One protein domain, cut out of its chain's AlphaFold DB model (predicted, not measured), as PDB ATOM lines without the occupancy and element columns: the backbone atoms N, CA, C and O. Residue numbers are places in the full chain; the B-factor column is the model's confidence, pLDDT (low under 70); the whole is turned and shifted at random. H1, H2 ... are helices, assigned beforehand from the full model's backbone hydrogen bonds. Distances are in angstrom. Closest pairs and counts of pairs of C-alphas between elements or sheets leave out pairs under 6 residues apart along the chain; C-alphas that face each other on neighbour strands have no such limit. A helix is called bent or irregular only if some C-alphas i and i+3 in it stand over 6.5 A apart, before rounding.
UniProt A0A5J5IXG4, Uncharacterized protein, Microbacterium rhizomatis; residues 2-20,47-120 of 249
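AT A GLANCE: This is residues 2 to 20 and 47 to 120 of the 249 residues of an uncharacterized protein of Microbacterium rhizomatis (UniProt A0A5J5IXG4). A long helical hairpin, H4 and the bent helix H5 running back along it, makes one part of a rod, and three further helices, H3, H1 and the short H2, extend the rod beyond the hairpin's open end. H3 leads into H4 through a tight link, and H1 packs on H3 at the end of the rod far from the hairpin's turn. The printed part has 93 residues with five named helices, in the order H1 H2 H3 H4 H5, and no named strand; the class is all helix. It is only just loose, close to extended, with a radius of gyration of the C-alphas of 18.5 A and spans of 65 by 24 by 23 A.

HOW THE PARTS SIT: The longest helix, H5, residues 89 to 116, was assigned as one helix by its hydrogen bonds but is bent: C-alphas 97 and 100 are 6.6 A apart. Its arms H5a, residues 89 to 97, and H5b, residues 100 to 116, stand at a shallow tilt of 26 degrees. H4, residues 64 to 85, touches H5a with residues 76 to 84 alone, and the closest C-alphas, those of Gly 80 and Gly 92, are 3.9 A apart. H4 and H5a form a helical hairpin, running opposite ways at a steep tilt of 41 degrees. H4 touches H5b too, opposite ways at a shallow tilt of 16 degrees, with the C-alphas of Gly 73 and Gly 100 closest at 4.2 A. H3, residues 47 to 61, and H4 meet only through their link. H3 and H5b are near each other, with 6 pairs of C-alphas within 10 A. H1, residues 3 to 12, touches H3, the same way at a shallow tilt of 28 degrees; their closest C-alphas, those of Met 11 and Arg 53, are 6.1 A apart. H2, residues 17 to 20, is near H3, and is close to but not clearly touching H1, with the C-alphas of Leu 12 and Arg 20 closest at 6.8 A. H1 and H4 are apart. The helix packing is mostly aligned, but only just: 2 of 3 touching pairs are at a shallow tilt. Every O i to N i+4 pair is within hydrogen-bond range in H1, H3, H4 and H5b, against 4 of 5 in H5a; H2 is too short for such a pair.

IN THESE COORDINATES: H1 begins at C-alpha 3 (-45.945, -11.593, -66.352) and is 14.4 A long; H2 measures 5.2 A. H3 measures 20.8 A. H4 runs 31.7 A from C-alpha 64 (-19.388, -18.739, -47.679). H5a measures 11.0 A, and H5b 24.3 A, ending at C-alpha 116 (-18.735, -29.170, -59.248).

THE WHOLE: The C-alphas farthest apart, those of Ser 2 and Gly 87, are 64.8 A apart. Residues 21 to 46 are not printed, and C-alphas 20 and 47 stand 21.0 A apart across this cut. Of the links that are printed whole, H1 to H2, H3 to H4 and H4 to H5 are tight. The mean pLDDT of the printed part is 80.4; residues 2, 77 to 78, 91 and 95 are under 70.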
ATOM      1  N   SER A   2     -44.044  -8.759 -69.862       67.56
ATOM      2  CA  SER A   2     -44.863  -9.959 -69.679       67.56
ATOM      3  C   SER A   2     -44.860 -10.356 -68.193       67.56
ATOM      4  O   SER A   2     -43.950 -10.004 -67.439       67.56
ATOM      5  N   THR A   3     -45.887 -11.072 -67.733       81.75
ATOM      6  CA  THR A   3     -45.945 -11.593 -66.352       81.75
ATOM      7  C   THR A   3     -44.776 -12.538 -66.053       81.75
ATOM      8  O   THR A   3     -44.245 -12.532 -64.943       81.75
ATOM      9  N   LEU A   4     -44.318 -13.284 -67.062       83.94
ATOM     10  CA  LEU A   4     -43.192 -14.214 -66.979       83.94
ATOM     11  C   LEU A   4     -41.847 -13.504 -66.759       83.94
ATOM     12  O   LEU A   4     -41.070 -13.920 -65.901       83.94
ATOM     13  N   GLU A   5     -41.592 -12.405 -67.471       86.44
ATOM     14  CA  GLU A   5     -40.386 -11.582 -67.307       86.44
ATOM     15  C   GLU A   5     -40.248 -11.087 -65.856       86.44
ATOM     16  O   GLU A   5     -39.211 -11.277 -65.217       86.44
ATOM     17  N   GLN A   6     -41.333 -10.549 -65.288       86.88
ATOM     18  CA  GLN A   6     -41.361 -10.075 -63.901       86.88
ATOM     19  C   GLN A   6     -41.141 -11.202 -62.882       86.88
ATOM     20  O   GLN A   6     -40.490 -10.998 -61.849       86.88
ATOM     21  N   ASP A   7     -41.673 -12.395 -63.154       87.06
ATOM     22  CA  ASP A   7     -41.490 -13.561 -62.294       87.06
ATOM     23  C   ASP A   7     -40.039 -14.054 -62.312       87.06
ATOM     24  O   ASP A   7     -39.459 -14.293 -61.244       87.06
ATOM     25  N   VAL A   8     -39.412 -14.128 -63.491       87.88
ATOM     26  CA  VAL A   8     -37.993 -14.488 -63.628       87.88
ATOM     27  C   VAL A   8     -37.111 -13.438 -62.951       87.88
ATOM     28  O   VAL A   8     -36.258 -13.800 -62.138       87.88
ATOM     29  N   GLU A   9     -37.353 -12.142 -63.161       90.50
ATOM     30  CA  GLU A   9     -36.635 -11.064 -62.466       90.50
ATOM     31  C   GLU A   9     -36.747 -11.172 -60.938       90.50
ATOM     32  O   GLU A   9     -35.767 -10.992 -60.198       90.50
ATOM     33  N   ARG A  10     -37.945 -11.490 -60.435       90.25
ATOM     34  CA  ARG A  10     -38.180 -11.692 -59.004       90.25
ATOM     35  C   ARG A  10     -37.402 -12.901 -58.488       90.25
ATOM     36  O   ARG A  10     -36.830 -12.817 -57.398       90.25
ATOM     37  N   MET A  11     -37.320 -13.991 -59.247       91.12
ATOM     38  CA  MET A  11     -36.534 -15.178 -58.883       91.12
ATOM     39  C   MET A  11     -35.027 -14.934 -58.975       91.12
ATOM     40  O   MET A  11     -34.274 -15.399 -58.119       91.12
ATOM     41  N   LEU A  12     -34.569 -14.115 -59.919       92.44
ATOM     42  CA  LEU A  12     -33.166 -13.724 -60.017       92.44
ATOM     43  C   LEU A  12     -32.684 -12.997 -58.755       92.44
ATOM     44  O   LEU A  12     -31.497 -13.048 -58.434       92.44
ATOM     45  N   ARG A  13     -33.577 -12.392 -57.954       92.62
ATOM     46  CA  ARG A  13     -33.224 -11.799 -56.647       92.62
ATOM     47  C   ARG A  13     -32.610 -12.787 -55.658       92.62
ATOM     48  O   ARG A  13     -32.045 -12.321 -54.672       92.62
ATOM     49  N   TRP A  14     -32.679 -14.096 -55.893       91.44
ATOM     50  CA  TRP A  14     -31.966 -15.110 -55.109       91.44
ATOM     51  C   TRP A  14     -30.472 -15.187 -55.442       91.44
ATOM     52  O   TRP A  14     -29.696 -15.652 -54.614       91.44
ATOM     53  N   TYR A  15     -30.037 -14.657 -56.585       92.62
ATOM     54  CA  TYR A  15     -28.639 -14.648 -57.012       92.62
ATOM     55  C   TYR A  15     -27.861 -13.445 -56.443       92.62
ATOM     56  O   TYR A  15     -28.449 -12.427 -56.036       92.62
ATOM     57  N   PRO A  16     -26.519 -13.521 -56.371       91.31
ATOM     58  CA  PRO A  16     -25.675 -12.371 -56.051       91.31
ATOM     59  C   PRO A  16     -25.852 -11.226 -57.059       91.31
ATOM     60  O   PRO A  16     -26.107 -11.451 -58.239       91.31
ATOM     61  N   ARG A  17     -25.676  -9.972 -56.616       92.12
ATOM     62  CA  ARG A  17     -25.827  -8.792 -57.492       92.12
ATOM     63  C   ARG A  17     -24.877  -8.823 -58.694       92.12
ATOM     64  O   ARG A  17     -25.333  -8.582 -59.802       92.12
ATOM     65  N   ARG A  18     -23.600  -9.158 -58.476       90.81
ATOM     66  CA  ARG A  18     -22.594  -9.252 -59.552       90.81
ATOM     67  C   ARG A  18     -22.965 -10.308 -60.592       90.81
ATOM     68  O   ARG A  18     -22.877 -10.045 -61.778       90.81
ATOM     69  N   TRP A  19     -23.439 -11.463 -60.128       92.00
ATOM     70  CA  TRP A  19     -23.864 -12.550 -61.005       92.00
ATOM     71  C   TRP A  19     -25.061 -12.138 -61.868       92.00
ATOM     72  O   TRP A  19     -25.041 -12.314 -63.080       92.00
ATOM     73  N   ARG A  20     -26.070 -11.496 -61.261       92.94
ATOM     74  CA  ARG A  20     -27.227 -10.967 -62.000       92.94
ATOM     75  C   ARG A  20     -26.832  -9.970 -63.084       92.94
ATOM     76  O   ARG A  20     -27.391 -10.022 -64.162       92.94
ATOM     77  N   GLU A  47     -41.673 -26.539 -60.415       85.94
ATOM     78  CA  GLU A  47     -40.389 -27.238 -60.319       85.94
ATOM     79  C   GLU A  47     -39.230 -26.382 -60.846       85.94
ATOM     80  O   GLU A  47     -38.210 -26.244 -60.166       85.94
ATOM     81  N   ASP A  48     -39.413 -25.719 -61.989       86.00
ATOM     82  CA  ASP A  48     -38.417 -24.809 -62.565       86.00
ATOM     83  C   ASP A  48     -38.210 -23.587 -61.670       86.00
ATOM     84  O   ASP A  48     -37.080 -23.156 -61.428       86.00
ATOM     85  N   GLN A  49     -39.294 -23.059 -61.092       88.44
ATOM     86  CA  GLN A  49     -39.201 -21.959 -60.133       88.44
ATOM     87  C   GLN A  49     -38.376 -22.357 -58.904       88.44
ATOM     88  O   GLN A  49     -37.539 -21.582 -58.433       88.44
ATOM     89  N   ALA A  50     -38.604 -23.560 -58.368       88.06
ATOM     90  CA  ALA A  50     -37.832 -24.084 -57.248       88.06
ATOM     91  C   ALA A  50     -36.359 -24.293 -57.635       88.06
ATOM     92  O   ALA A  50     -35.473 -23.920 -56.863       88.06
ATOM     93  N   ALA A  51     -36.092 -24.804 -58.839       86.50
ATOM     94  CA  ALA A  51     -34.744 -25.016 -59.354       86.50
ATOM     95  C   ALA A  51     -33.965 -23.699 -59.508       86.50
ATOM     96  O   ALA A  51     -32.836 -23.599 -59.022       86.50
ATOM     97  N   ILE A  52     -34.574 -22.656 -60.088       88.31
ATOM     98  CA  ILE A  52     -33.948 -21.331 -60.247       88.31
ATOM     99  C   ILE A  52     -33.619 -20.720 -58.881       88.31
ATOM    100  O   ILE A  52     -32.524 -20.185 -58.686       88.31
ATOM    101  N   ARG A  53     -34.537 -20.823 -57.908       90.50
ATOM    102  CA  ARG A  53     -34.311 -20.328 -56.538       90.50
ATOM    103  C   ARG A  53     -33.202 -21.107 -55.829       90.50
ATOM    104  O   ARG A  53     -32.345 -20.493 -55.195       90.50
ATOM    105  N   ALA A  54     -33.193 -22.435 -55.954       87.06
ATOM    106  CA  ALA A  54     -32.172 -23.297 -55.363       87.06
ATOM    107  C   ALA A  54     -30.779 -23.024 -55.955       87.06
ATOM    108  O   ALA A  54     -29.803 -22.939 -55.208       87.06
ATOM    109  N   ALA A  55     -30.688 -22.813 -57.269       87.00
ATOM    110  CA  ALA A  55     -29.455 -22.425 -57.945       87.00
ATOM    111  C   ALA A  55     -28.972 -21.026 -57.515       87.00
ATOM    112  O   ALA A  55     -27.785 -20.841 -57.245       87.00
ATOM    113  N   GLY A  56     -29.883 -20.065 -57.329       88.00
ATOM    114  CA  GLY A  56     -29.539 -18.749 -56.781       88.00
ATOM    115  C   GLY A  56     -29.002 -18.816 -55.349       88.00
ATOM    116  O   GLY A  56     -27.982 -18.200 -55.027       88.00
ATOM    117  N   LEU A  57     -29.647 -19.617 -54.493       88.25
ATOM    118  CA  LEU A  57     -29.191 -19.856 -53.124       88.25
ATOM    119  C   LEU A  57     -27.830 -20.561 -53.091       88.25
ATOM    120  O   LEU A  57     -26.964 -20.182 -52.300       88.25
ATOM    121  N   PHE A  58     -27.619 -21.551 -53.961       87.81
ATOM    122  CA  PHE A  58     -26.324 -22.201 -54.134       87.81
ATOM    123  C   PHE A  58     -25.242 -21.185 -54.492       87.81
ATOM    124  O   PHE A  58     -24.231 -21.109 -53.807       87.81
ATOM    125  N   GLU A  59     -25.476 -20.332 -55.486       88.75
ATOM    126  CA  GLU A  59     -24.484 -19.356 -55.940       88.75
ATOM    127  C   GLU A  59     -24.091 -18.352 -54.840       88.75
ATOM    128  O   GLU A  59     -22.937 -17.929 -54.747       88.75
ATOM    129  N   ARG A  60     -25.025 -18.007 -53.943       87.44
ATOM    130  CA  ARG A  60     -24.733 -17.187 -52.752       87.44
ATOM    131  C   ARG A  60     -23.926 -17.914 -51.687       87.44
ATOM    132  O   ARG A  60     -23.127 -17.289 -50.994       87.44
ATOM    133  N   THR A  61     -24.187 -19.202 -51.514       87.88
ATOM    134  CA  THR A  61     -23.646 -19.992 -50.404       87.88
ATOM    135  C   THR A  61     -22.387 -20.765 -50.780       87.88
ATOM    136  O   THR A  61     -21.629 -21.128 -49.887       87.88
ATOM    137  N   ARG A  62     -22.096 -20.948 -52.075       83.75
ATOM    138  CA  ARG A  62     -21.015 -21.816 -52.573       83.75
ATOM    139  C   ARG A  62     -19.647 -21.522 -51.952       83.75
ATOM    140  O   ARG A  62     -18.908 -22.447 -51.650       83.75
ATOM    141  N   HIS A  63     -19.345 -20.247 -51.695       82.12
ATOM    142  CA  HIS A  63     -18.062 -19.822 -51.123       82.12
ATOM    143  C   HIS A  63     -18.122 -19.593 -49.614       82.12
ATOM    144  O   HIS A  63     -17.151 -19.842 -48.912       82.12
ATOM    145  N   THR A  64     -19.253 -19.118 -49.094       84.06
ATOM    146  CA  THR A  64     -19.388 -18.739 -47.679       84.06
ATOM    147  C   THR A  64     -19.654 -19.941 -46.785       84.06
ATOM    148  O   THR A  64     -19.072 -20.055 -45.711       84.06
ATOM    149  N   LEU A  65     -20.498 -20.865 -47.234       83.31
ATOM    150  CA  LEU A  65     -20.910 -22.033 -46.470       83.31
ATOM    151  C   LEU A  65     -19.748 -22.974 -46.108       83.31
ATOM    152  O   LEU A  65     -19.668 -23.323 -44.930       83.31
ATOM    153  N   PRO A  66     -18.812 -23.345 -47.013       79.00
ATOM    154  CA  PRO A  66     -17.659 -24.162 -46.620       79.00
ATOM    155  C   PRO A  66     -16.755 -23.452 -45.608       79.00
ATOM    156  O   PRO A  66     -16.262 -24.072 -44.671       79.00
ATOM    157  N   ILE A  67     -16.579 -22.132 -45.723       73.94
ATOM    158  CA  ILE A  67     -15.757 -21.357 -44.779       73.94
ATOM    159  C   ILE A  67     -16.412 -21.325 -43.394       73.94
ATOM    160  O   ILE A  67     -15.771 -21.618 -42.390       73.94
ATOM    161  N   VAL A  68     -17.704 -21.001 -43.330       77.38
ATOM    162  CA  VAL A  68     -18.437 -20.918 -42.061       77.38
ATOM    163  C   VAL A  68     -18.505 -22.286 -41.384       77.38
ATOM    164  O   VAL A  68     -18.253 -22.399 -40.189       77.38
ATOM    165  N   THR A  69     -18.809 -23.340 -42.139       77.62
ATOM    166  CA  THR A  69     -18.948 -24.693 -41.581       77.62
ATOM    167  C   THR A  69     -17.606 -25.298 -41.176       77.62
ATOM    168  O   THR A  69     -17.551 -25.957 -40.142       77.62
ATOM    169  N   SER A  70     -16.506 -25.013 -41.887       73.56
ATOM    170  CA  SER A  70     -15.162 -25.400 -41.426       73.56
ATOM    171  C   SER A  70     -14.764 -24.662 -40.154       73.56
ATOM    172  O   SER A  70     -14.367 -25.312 -39.192       73.56
ATOM    173  N   ALA A  71     -14.937 -23.338 -40.102       72.75
ATOM    174  CA  ALA A  71     -14.603 -22.543 -38.923       72.75
ATOM    175  C   ALA A  71     -15.393 -22.995 -37.683       72.75
ATOM    176  O   ALA A  71     -14.806 -23.242 -36.627       72.75
ATOM    177  N   LEU A  72     -16.714 -23.165 -37.821       74.12
ATOM    178  CA  LEU A  72     -17.566 -23.661 -36.739       74.12
ATOM    179  C   LEU A  72     -17.229 -25.109 -36.365       74.12
ATOM    180  O   LEU A  72     -17.230 -25.438 -35.183       74.12
ATOM    181  N   GLY A  73     -16.909 -25.965 -37.340       72.25
ATOM    182  CA  GLY A  73     -16.506 -27.348 -37.093       72.25
ATOM    183  C   GLY A  73     -15.208 -27.438 -36.297       72.25
ATOM    184  O   GLY A  73     -15.162 -28.122 -35.278       72.25
ATOM    185  N   THR A  74     -14.177 -26.691 -36.694       72.25
ATOM    186  CA  THR A  74     -12.905 -26.614 -35.963       72.25
ATOM    187  C   THR A  74     -13.098 -26.051 -34.556       72.25
ATOM    188  O   THR A  74     -12.569 -26.617 -33.599       72.25
ATOM    189  N   ALA A  75     -13.893 -24.987 -34.406       71.69
ATOM    190  CA  ALA A  75     -14.206 -24.416 -33.099       71.69
ATOM    191  C   ALA A  75     -14.954 -25.415 -32.201       71.69
ATOM    192  O   ALA A  75     -14.593 -25.568 -31.038       71.69
ATOM    193  N   ALA A  76     -15.943 -26.139 -32.734       74.12
ATOM    194  CA  ALA A  76     -16.692 -27.149 -31.989       74.12
ATOM    195  C   ALA A  76     -15.799 -28.303 -31.506       74.12
ATOM    196  O   ALA A  76     -15.947 -28.738 -30.365       74.12
ATOM    197  N   ILE A  77     -14.835 -28.751 -32.321       69.75
ATOM    198  CA  ILE A  77     -13.850 -29.762 -31.904       69.75
ATOM    199  C   ILE A  77     -12.968 -29.221 -30.779       69.75
ATOM    200  O   ILE A  77     -12.870 -29.850 -29.729       69.75
ATOM    201  N   ALA A  78     -12.351 -28.052 -30.974       68.25
ATOM    202  CA  ALA A  78     -11.416 -27.486 -30.006       68.25
ATOM    203  C   ALA A  78     -12.096 -27.169 -28.663       68.25
ATOM    204  O   ALA A  78     -11.638 -27.610 -27.611       68.25
ATOM    205  N   VAL A  79     -13.223 -26.454 -28.700       74.38
ATOM    206  CA  VAL A  79     -13.987 -26.079 -27.502       74.38
ATOM    207  C   VAL A  79     -14.590 -27.312 -26.836       74.38
ATOM    208  O   VAL A  79     -14.504 -27.446 -25.618       74.38
ATOM    209  N   GLY A  80     -15.162 -28.235 -27.614       72.44
ATOM    210  CA  GLY A  80     -15.742 -29.460 -27.073       72.44
ATOM    211  C   GLY A  80     -14.705 -30.327 -26.357       72.44
ATOM    212  O   GLY A  80     -14.985 -30.842 -25.276       72.44
ATOM    213  N   TYR A  81     -13.493 -30.431 -26.908       72.88
ATOM    214  CA  TYR A  81     -12.398 -31.181 -26.297       72.88
ATOM    215  C   TYR A  81     -11.922 -30.532 -24.990       72.88
ATOM    216  O   TYR A  81     -11.807 -31.212 -23.973       72.88
ATOM    217  N   ILE A  82     -11.731 -29.206 -24.978       73.19
ATOM    218  CA  ILE A  82     -11.353 -28.458 -23.766       73.19
ATOM    219  C   ILE A  82     -12.415 -28.616 -22.668       73.19
ATOM    220  O   ILE A  82     -12.076 -28.858 -21.512       73.19
ATOM    221  N   LEU A  83     -13.702 -28.521 -23.019       72.38
ATOM    222  CA  LEU A  83     -14.801 -28.693 -22.065       72.38
ATOM    223  C   LEU A  83     -14.879 -30.117 -21.508       72.38
ATOM    224  O   LEU A  83     -15.142 -30.281 -20.317       72.38
ATOM    225  N   ALA A  84     -14.639 -31.132 -22.343       72.19
ATOM    226  CA  ALA A  84     -14.596 -32.524 -21.906       72.19
ATOM    227  C   ALA A  84     -13.446 -32.757 -20.910       72.19
ATOM    228  O   ALA A  84     -13.664 -33.321 -19.839       72.19
ATOM    229  N   LEU A  85     -12.249 -32.231 -21.199       72.69
ATOM    230  CA  LEU A  85     -11.107 -32.283 -20.276       72.69
ATOM    231  C   LEU A  85     -11.361 -31.515 -18.971       72.69
ATOM    232  O   LEU A  85     -10.946 -31.959 -17.905       72.69
ATOM    233  N   GLY A  86     -12.074 -30.389 -19.039       75.44
ATOM    234  CA  GLY A  86     -12.469 -29.587 -17.878       75.44
ATOM    235  C   GLY A  86     -13.602 -30.187 -17.033       75.44
ATOM    236  O   GLY A  86     -14.096 -29.518 -16.129       75.44
ATOM    237  N   GLY A  87     -14.052 -31.413 -17.331       74.12
ATOM    238  CA  GLY A  87     -15.084 -32.129 -16.575       74.12
ATOM    239  C   GLY A  87     -16.525 -31.854 -17.019       74.12
ATOM    240  O   GLY A  87     -17.449 -32.516 -16.542       74.12
ATOM    241  N   ASN A  88     -16.753 -30.949 -17.975       79.75
ATOM    242  CA  ASN A  88     -18.080 -30.691 -18.540       79.75
ATOM    243  C   ASN A  88     -18.386 -31.650 -19.701       79.75
ATOM    244  O   ASN A  88     -18.553 -31.259 -20.859       79.75
ATOM    245  N   ASN A  89     -18.475 -32.937 -19.375       76.44
ATOM    246  CA  ASN A  89     -18.698 -34.009 -20.346       76.44
ATOM    247  C   ASN A  89     -20.062 -33.932 -21.047       76.44
ATOM    248  O   ASN A  89     -20.181 -34.386 -22.184       76.44
ATOM    249  N   ALA A  90     -21.077 -33.348 -20.400       70.38
ATOM    250  CA  ALA A  90     -22.427 -33.232 -20.953       70.38
ATOM    251  C   ALA A  90     -22.482 -32.326 -22.193       70.38
ATOM    252  O   ALA A  90     -23.264 -32.587 -23.101       70.38
ATOM    253  N   VAL A  91     -21.643 -31.287 -22.243       67.00
ATOM    254  CA  VAL A  91     -21.580 -30.339 -23.367       67.00
ATOM    255  C   VAL A  91     -20.344 -30.583 -24.230       67.00
ATOM    256  O   VAL A  91     -20.431 -30.530 -25.457       67.00
ATOM    257  N   GLY A  92     -19.209 -30.912 -23.606       70.25
ATOM    258  CA  GLY A  92     -17.954 -31.185 -24.295       70.25
ATOM    259  C   GLY A  92     -18.079 -32.341 -25.280       70.25
ATOM    260  O   GLY A  92     -17.874 -32.142 -26.478       70.25
ATOM    261  N   ASN A  93     -18.491 -33.524 -24.807       74.25
ATOM    262  CA  ASN A  93     -18.541 -34.734 -25.636       74.25
ATOM    263  C   ASN A  93     -19.435 -34.587 -26.877       74.25
ATOM    264  O   ASN A  93     -18.956 -34.902 -27.967       74.25
ATOM    265  N   PRO A  94     -20.672 -34.056 -26.791       74.12
ATOM    266  CA  PRO A  94     -21.479 -33.793 -27.980       74.12
ATOM    267  C   PRO A  94     -20.799 -32.874 -29.004       74.12
ATOM    268  O   PRO A  94     -20.862 -33.133 -30.208       74.12
ATOM    269  N   LEU A  95     -20.130 -31.815 -28.536       69.31
ATOM    270  CA  LEU A  95     -19.492 -30.822 -29.399       69.31
ATOM    271  C   LEU A  95     -18.331 -31.404 -30.207       69.31
ATOM    272  O   LEU A  95     -18.301 -31.236 -31.427       69.31
ATOM    273  N   TRP A  96     -17.396 -32.101 -29.556       75.00
ATOM    274  CA  TRP A  96     -16.197 -32.579 -30.249       75.00
ATOM    275  C   TRP A  96     -16.388 -33.923 -30.953       75.00
ATOM    276  O   TRP A  96     -15.760 -34.138 -31.987       75.00
ATOM    277  N   LEU A  97     -17.272 -34.797 -30.452       72.25
ATOM    278  CA  LEU A  97     -17.534 -36.097 -31.081       72.25
ATOM    279  C   LEU A  97     -18.526 -35.994 -32.239       72.25
ATOM    280  O   LEU A  97     -18.349 -36.680 -33.236       72.25
ATOM    281  N   PHE A  98     -19.555 -35.147 -32.144       75.56
ATOM    282  CA  PHE A  98     -20.640 -35.134 -33.134       75.56
ATOM    283  C   PHE A  98     -20.683 -33.831 -33.925       75.56
ATOM    284  O   PHE A  98     -20.560 -33.852 -35.151       75.56
ATOM    285  N   VAL A  99     -20.833 -32.691 -33.245       76.00
ATOM    286  CA  VAL A  99     -21.067 -31.395 -33.908       76.00
ATOM    287  C   VAL A  99     -19.884 -31.006 -34.795       76.00
ATOM    288  O   VAL A  99     -20.074 -30.656 -35.959       76.00
ATOM    289  N   GLY A 100     -18.662 -31.129 -34.279       73.94
ATOM    290  CA  GLY A 100     -17.430 -30.841 -35.005       73.94
ATOM    291  C   GLY A 100     -17.278 -31.641 -36.306       73.94
ATOM    292  O   GLY A 100     -17.241 -31.041 -37.384       73.94
ATOM    293  N   PRO A 101     -17.239 -32.985 -36.248       78.00
ATOM    294  CA  PRO A 101     -17.126 -33.831 -37.439       78.00
ATOM    295  C   PRO A 101     -18.255 -33.639 -38.456       78.00
ATOM    296  O   PRO A 101     -17.997 -33.646 -39.663       78.00
ATOM    297  N   LEU A 102     -19.493 -33.419 -38.001       78.06
ATOM    298  CA  LEU A 102     -20.626 -33.138 -38.889       78.06
ATOM    299  C   LEU A 102     -20.442 -31.819 -39.645       78.06
ATOM    300  O   LEU A 102     -20.634 -31.781 -40.860       78.06
ATOM    301  N   LEU A 103     -20.022 -30.758 -38.955       76.25
ATOM    302  CA  LEU A 103     -19.767 -29.454 -39.570       76.25
ATOM    303  C   LEU A 103     -18.581 -29.490 -40.542       76.25
ATOM    304  O   LEU A 103     -18.672 -28.928 -41.632       76.25
ATOM    305  N   LEU A 104     -17.503 -30.205 -40.212       74.62
ATOM    306  CA  LEU A 104     -16.385 -30.405 -41.142       74.62
ATOM    307  C   LEU A 104     -16.804 -31.194 -42.386       74.62
ATOM    308  O   LEU A 104     -16.356 -30.912 -43.497       74.62
ATOM    309  N   SER A 105     -17.707 -32.152 -42.227       78.62
ATOM    310  CA  SER A 105     -18.213 -32.945 -43.347       78.62
ATOM    311  C   SER A 105     -19.152 -32.137 -44.229       78.62
ATOM    312  O   SER A 105     -19.040 -32.181 -45.453       78.62
ATOM    313  N   LEU A 106     -20.006 -31.316 -43.619       81.19
ATOM    314  CA  LEU A 106     -20.782 -30.301 -44.320       81.19
ATOM    315  C   LEU A 106     -19.852 -29.336 -45.077       81.19
ATOM    316  O   LEU A 106     -20.097 -29.050 -46.245       81.19
ATOM    317  N   SER A 107     -18.734 -28.915 -44.486       79.19
ATOM    318  CA  SER A 107     -17.726 -28.096 -45.172       79.19
ATOM    319  C   SER A 107     -17.142 -28.791 -46.401       79.19
ATOM    320  O   SER A 107     -17.074 -28.201 -47.476       79.19
ATOM    321  N   LEU A 108     -16.741 -30.058 -46.285       78.31
ATOM    322  CA  LEU A 108     -16.197 -30.814 -47.419       78.31
ATOM    323  C   LEU A 108     -17.235 -31.018 -48.524       78.31
ATOM    324  O   LEU A 108     -16.917 -30.885 -49.708       78.31
ATOM    325  N   TRP A 109     -18.478 -31.316 -48.147       81.44
ATOM    326  CA  TRP A 109     -19.579 -31.459 -49.092       81.44
ATOM    327  C   TRP A 109     -19.828 -30.159 -49.856       81.44
ATOM    328  O   TRP A 109     -19.879 -30.164 -51.084       81.44
ATOM    329  N   THR A 110     -19.925 -29.043 -49.142       78.50
ATOM    330  CA  THR A 110     -20.231 -27.723 -49.711       78.50
ATOM    331  C   THR A 110     -19.088 -27.190 -50.567       78.50
ATOM    332  O   THR A 110     -19.330 -26.662 -51.651       78.50
ATOM    333  N   LEU A 111     -17.839 -27.431 -50.160       79.44
ATOM    334  CA  LEU A 111     -16.651 -27.131 -50.958       79.44
ATOM    335  C   LEU A 111     -16.649 -27.917 -52.275       79.44
ATOM    336  O   LEU A 111     -16.351 -27.374 -53.339       79.44
ATOM    337  N   ARG A 112     -17.009 -29.203 -52.220       78.62
ATOM    338  CA  ARG A 112     -17.081 -30.050 -53.412       78.62
ATOM    339  C   ARG A 112     -18.240 -29.659 -54.320       78.62
ATOM    340  O   ARG A 112     -18.040 -29.554 -55.523       78.62
ATOM    341  N   ALA A 113     -19.404 -29.368 -53.746       80.12
ATOM    342  CA  ALA A 113     -20.541 -28.829 -54.481       80.12
ATOM    343  C   ALA A 113     -20.161 -27.522 -55.193       80.12
ATOM    344  O   ALA A 113     -20.470 -27.367 -56.370       80.12
ATOM    345  N   SER A 114     -19.416 -26.629 -54.528       80.81
ATOM    346  CA  SER A 114     -18.892 -25.398 -55.135       80.81
ATOM    347  C   SER A 114     -17.943 -25.665 -56.300       80.81
ATOM    348  O   SER A 114     -17.979 -24.927 -57.280       80.81
ATOM    349  N   ARG A 115     -17.089 -26.692 -56.207       79.00
ATOM    350  CA  ARG A 115     -16.180 -27.077 -57.298       79.00
ATOM    351  C   ARG A 115     -16.934 -27.660 -58.491       79.00
ATOM    352  O   ARG A 115     -16.596 -27.350 -59.628       79.00
ATOM    353  N   ASP A 116     -17.941 -28.484 -58.224       79.94
ATOM    354  CA  ASP A 116     -18.735 -29.170 -59.248       79.94
ATOM    355  C   ASP A 116     -19.871 -28.283 -59.805       79.94
ATOM    356  O   ASP A 116     -20.597 -28.702 -60.707       79.94
ATOM    357  N   GLY A 117     -20.048 -27.069 -59.267       81.25
ATOM    358  CA  GLY A 117     -21.056 -26.096 -59.699       81.25
ATOM    359  C   GLY A 117     -22.503 -26.484 -59.377       81.25
ATOM    360  O   GLY A 117     -23.426 -25.856 -59.890       81.25
ATOM    361  N   ARG A 118     -22.726 -27.516 -58.552       80.00
ATOM    362  CA  ARG A 118     -24.066 -27.988 -58.176       80.00
ATOM    363  C   ARG A 118     -24.070 -28.771 -56.870       80.00
ATOM    364  O   ARG A 118     -23.140 -29.520 -56.568       80.00
ATOM    365  N   TRP A 119     -25.187 -28.704 -56.153       76.12
ATOM    366  CA  TRP A 119     -25.489 -29.652 -55.084       76.12
ATOM    367  C   TRP A 119     -25.801 -31.021 -55.684       76.12
ATOM    368  O   TRP A 119     -26.780 -31.184 -56.406       76.12
ATOM    369  N   SER A 120     -24.972 -32.020 -55.393       73.25
ATOM    370  CA  SER A 120     -25.206 -33.391 -55.849       73.25
ATOM    371  C   SER A 120     -25.264 -34.347 -54.670       73.25
ATOM    372  O   SER A 120     -24.364 -34.363 -53.831       73.25
TER     373      SER A 120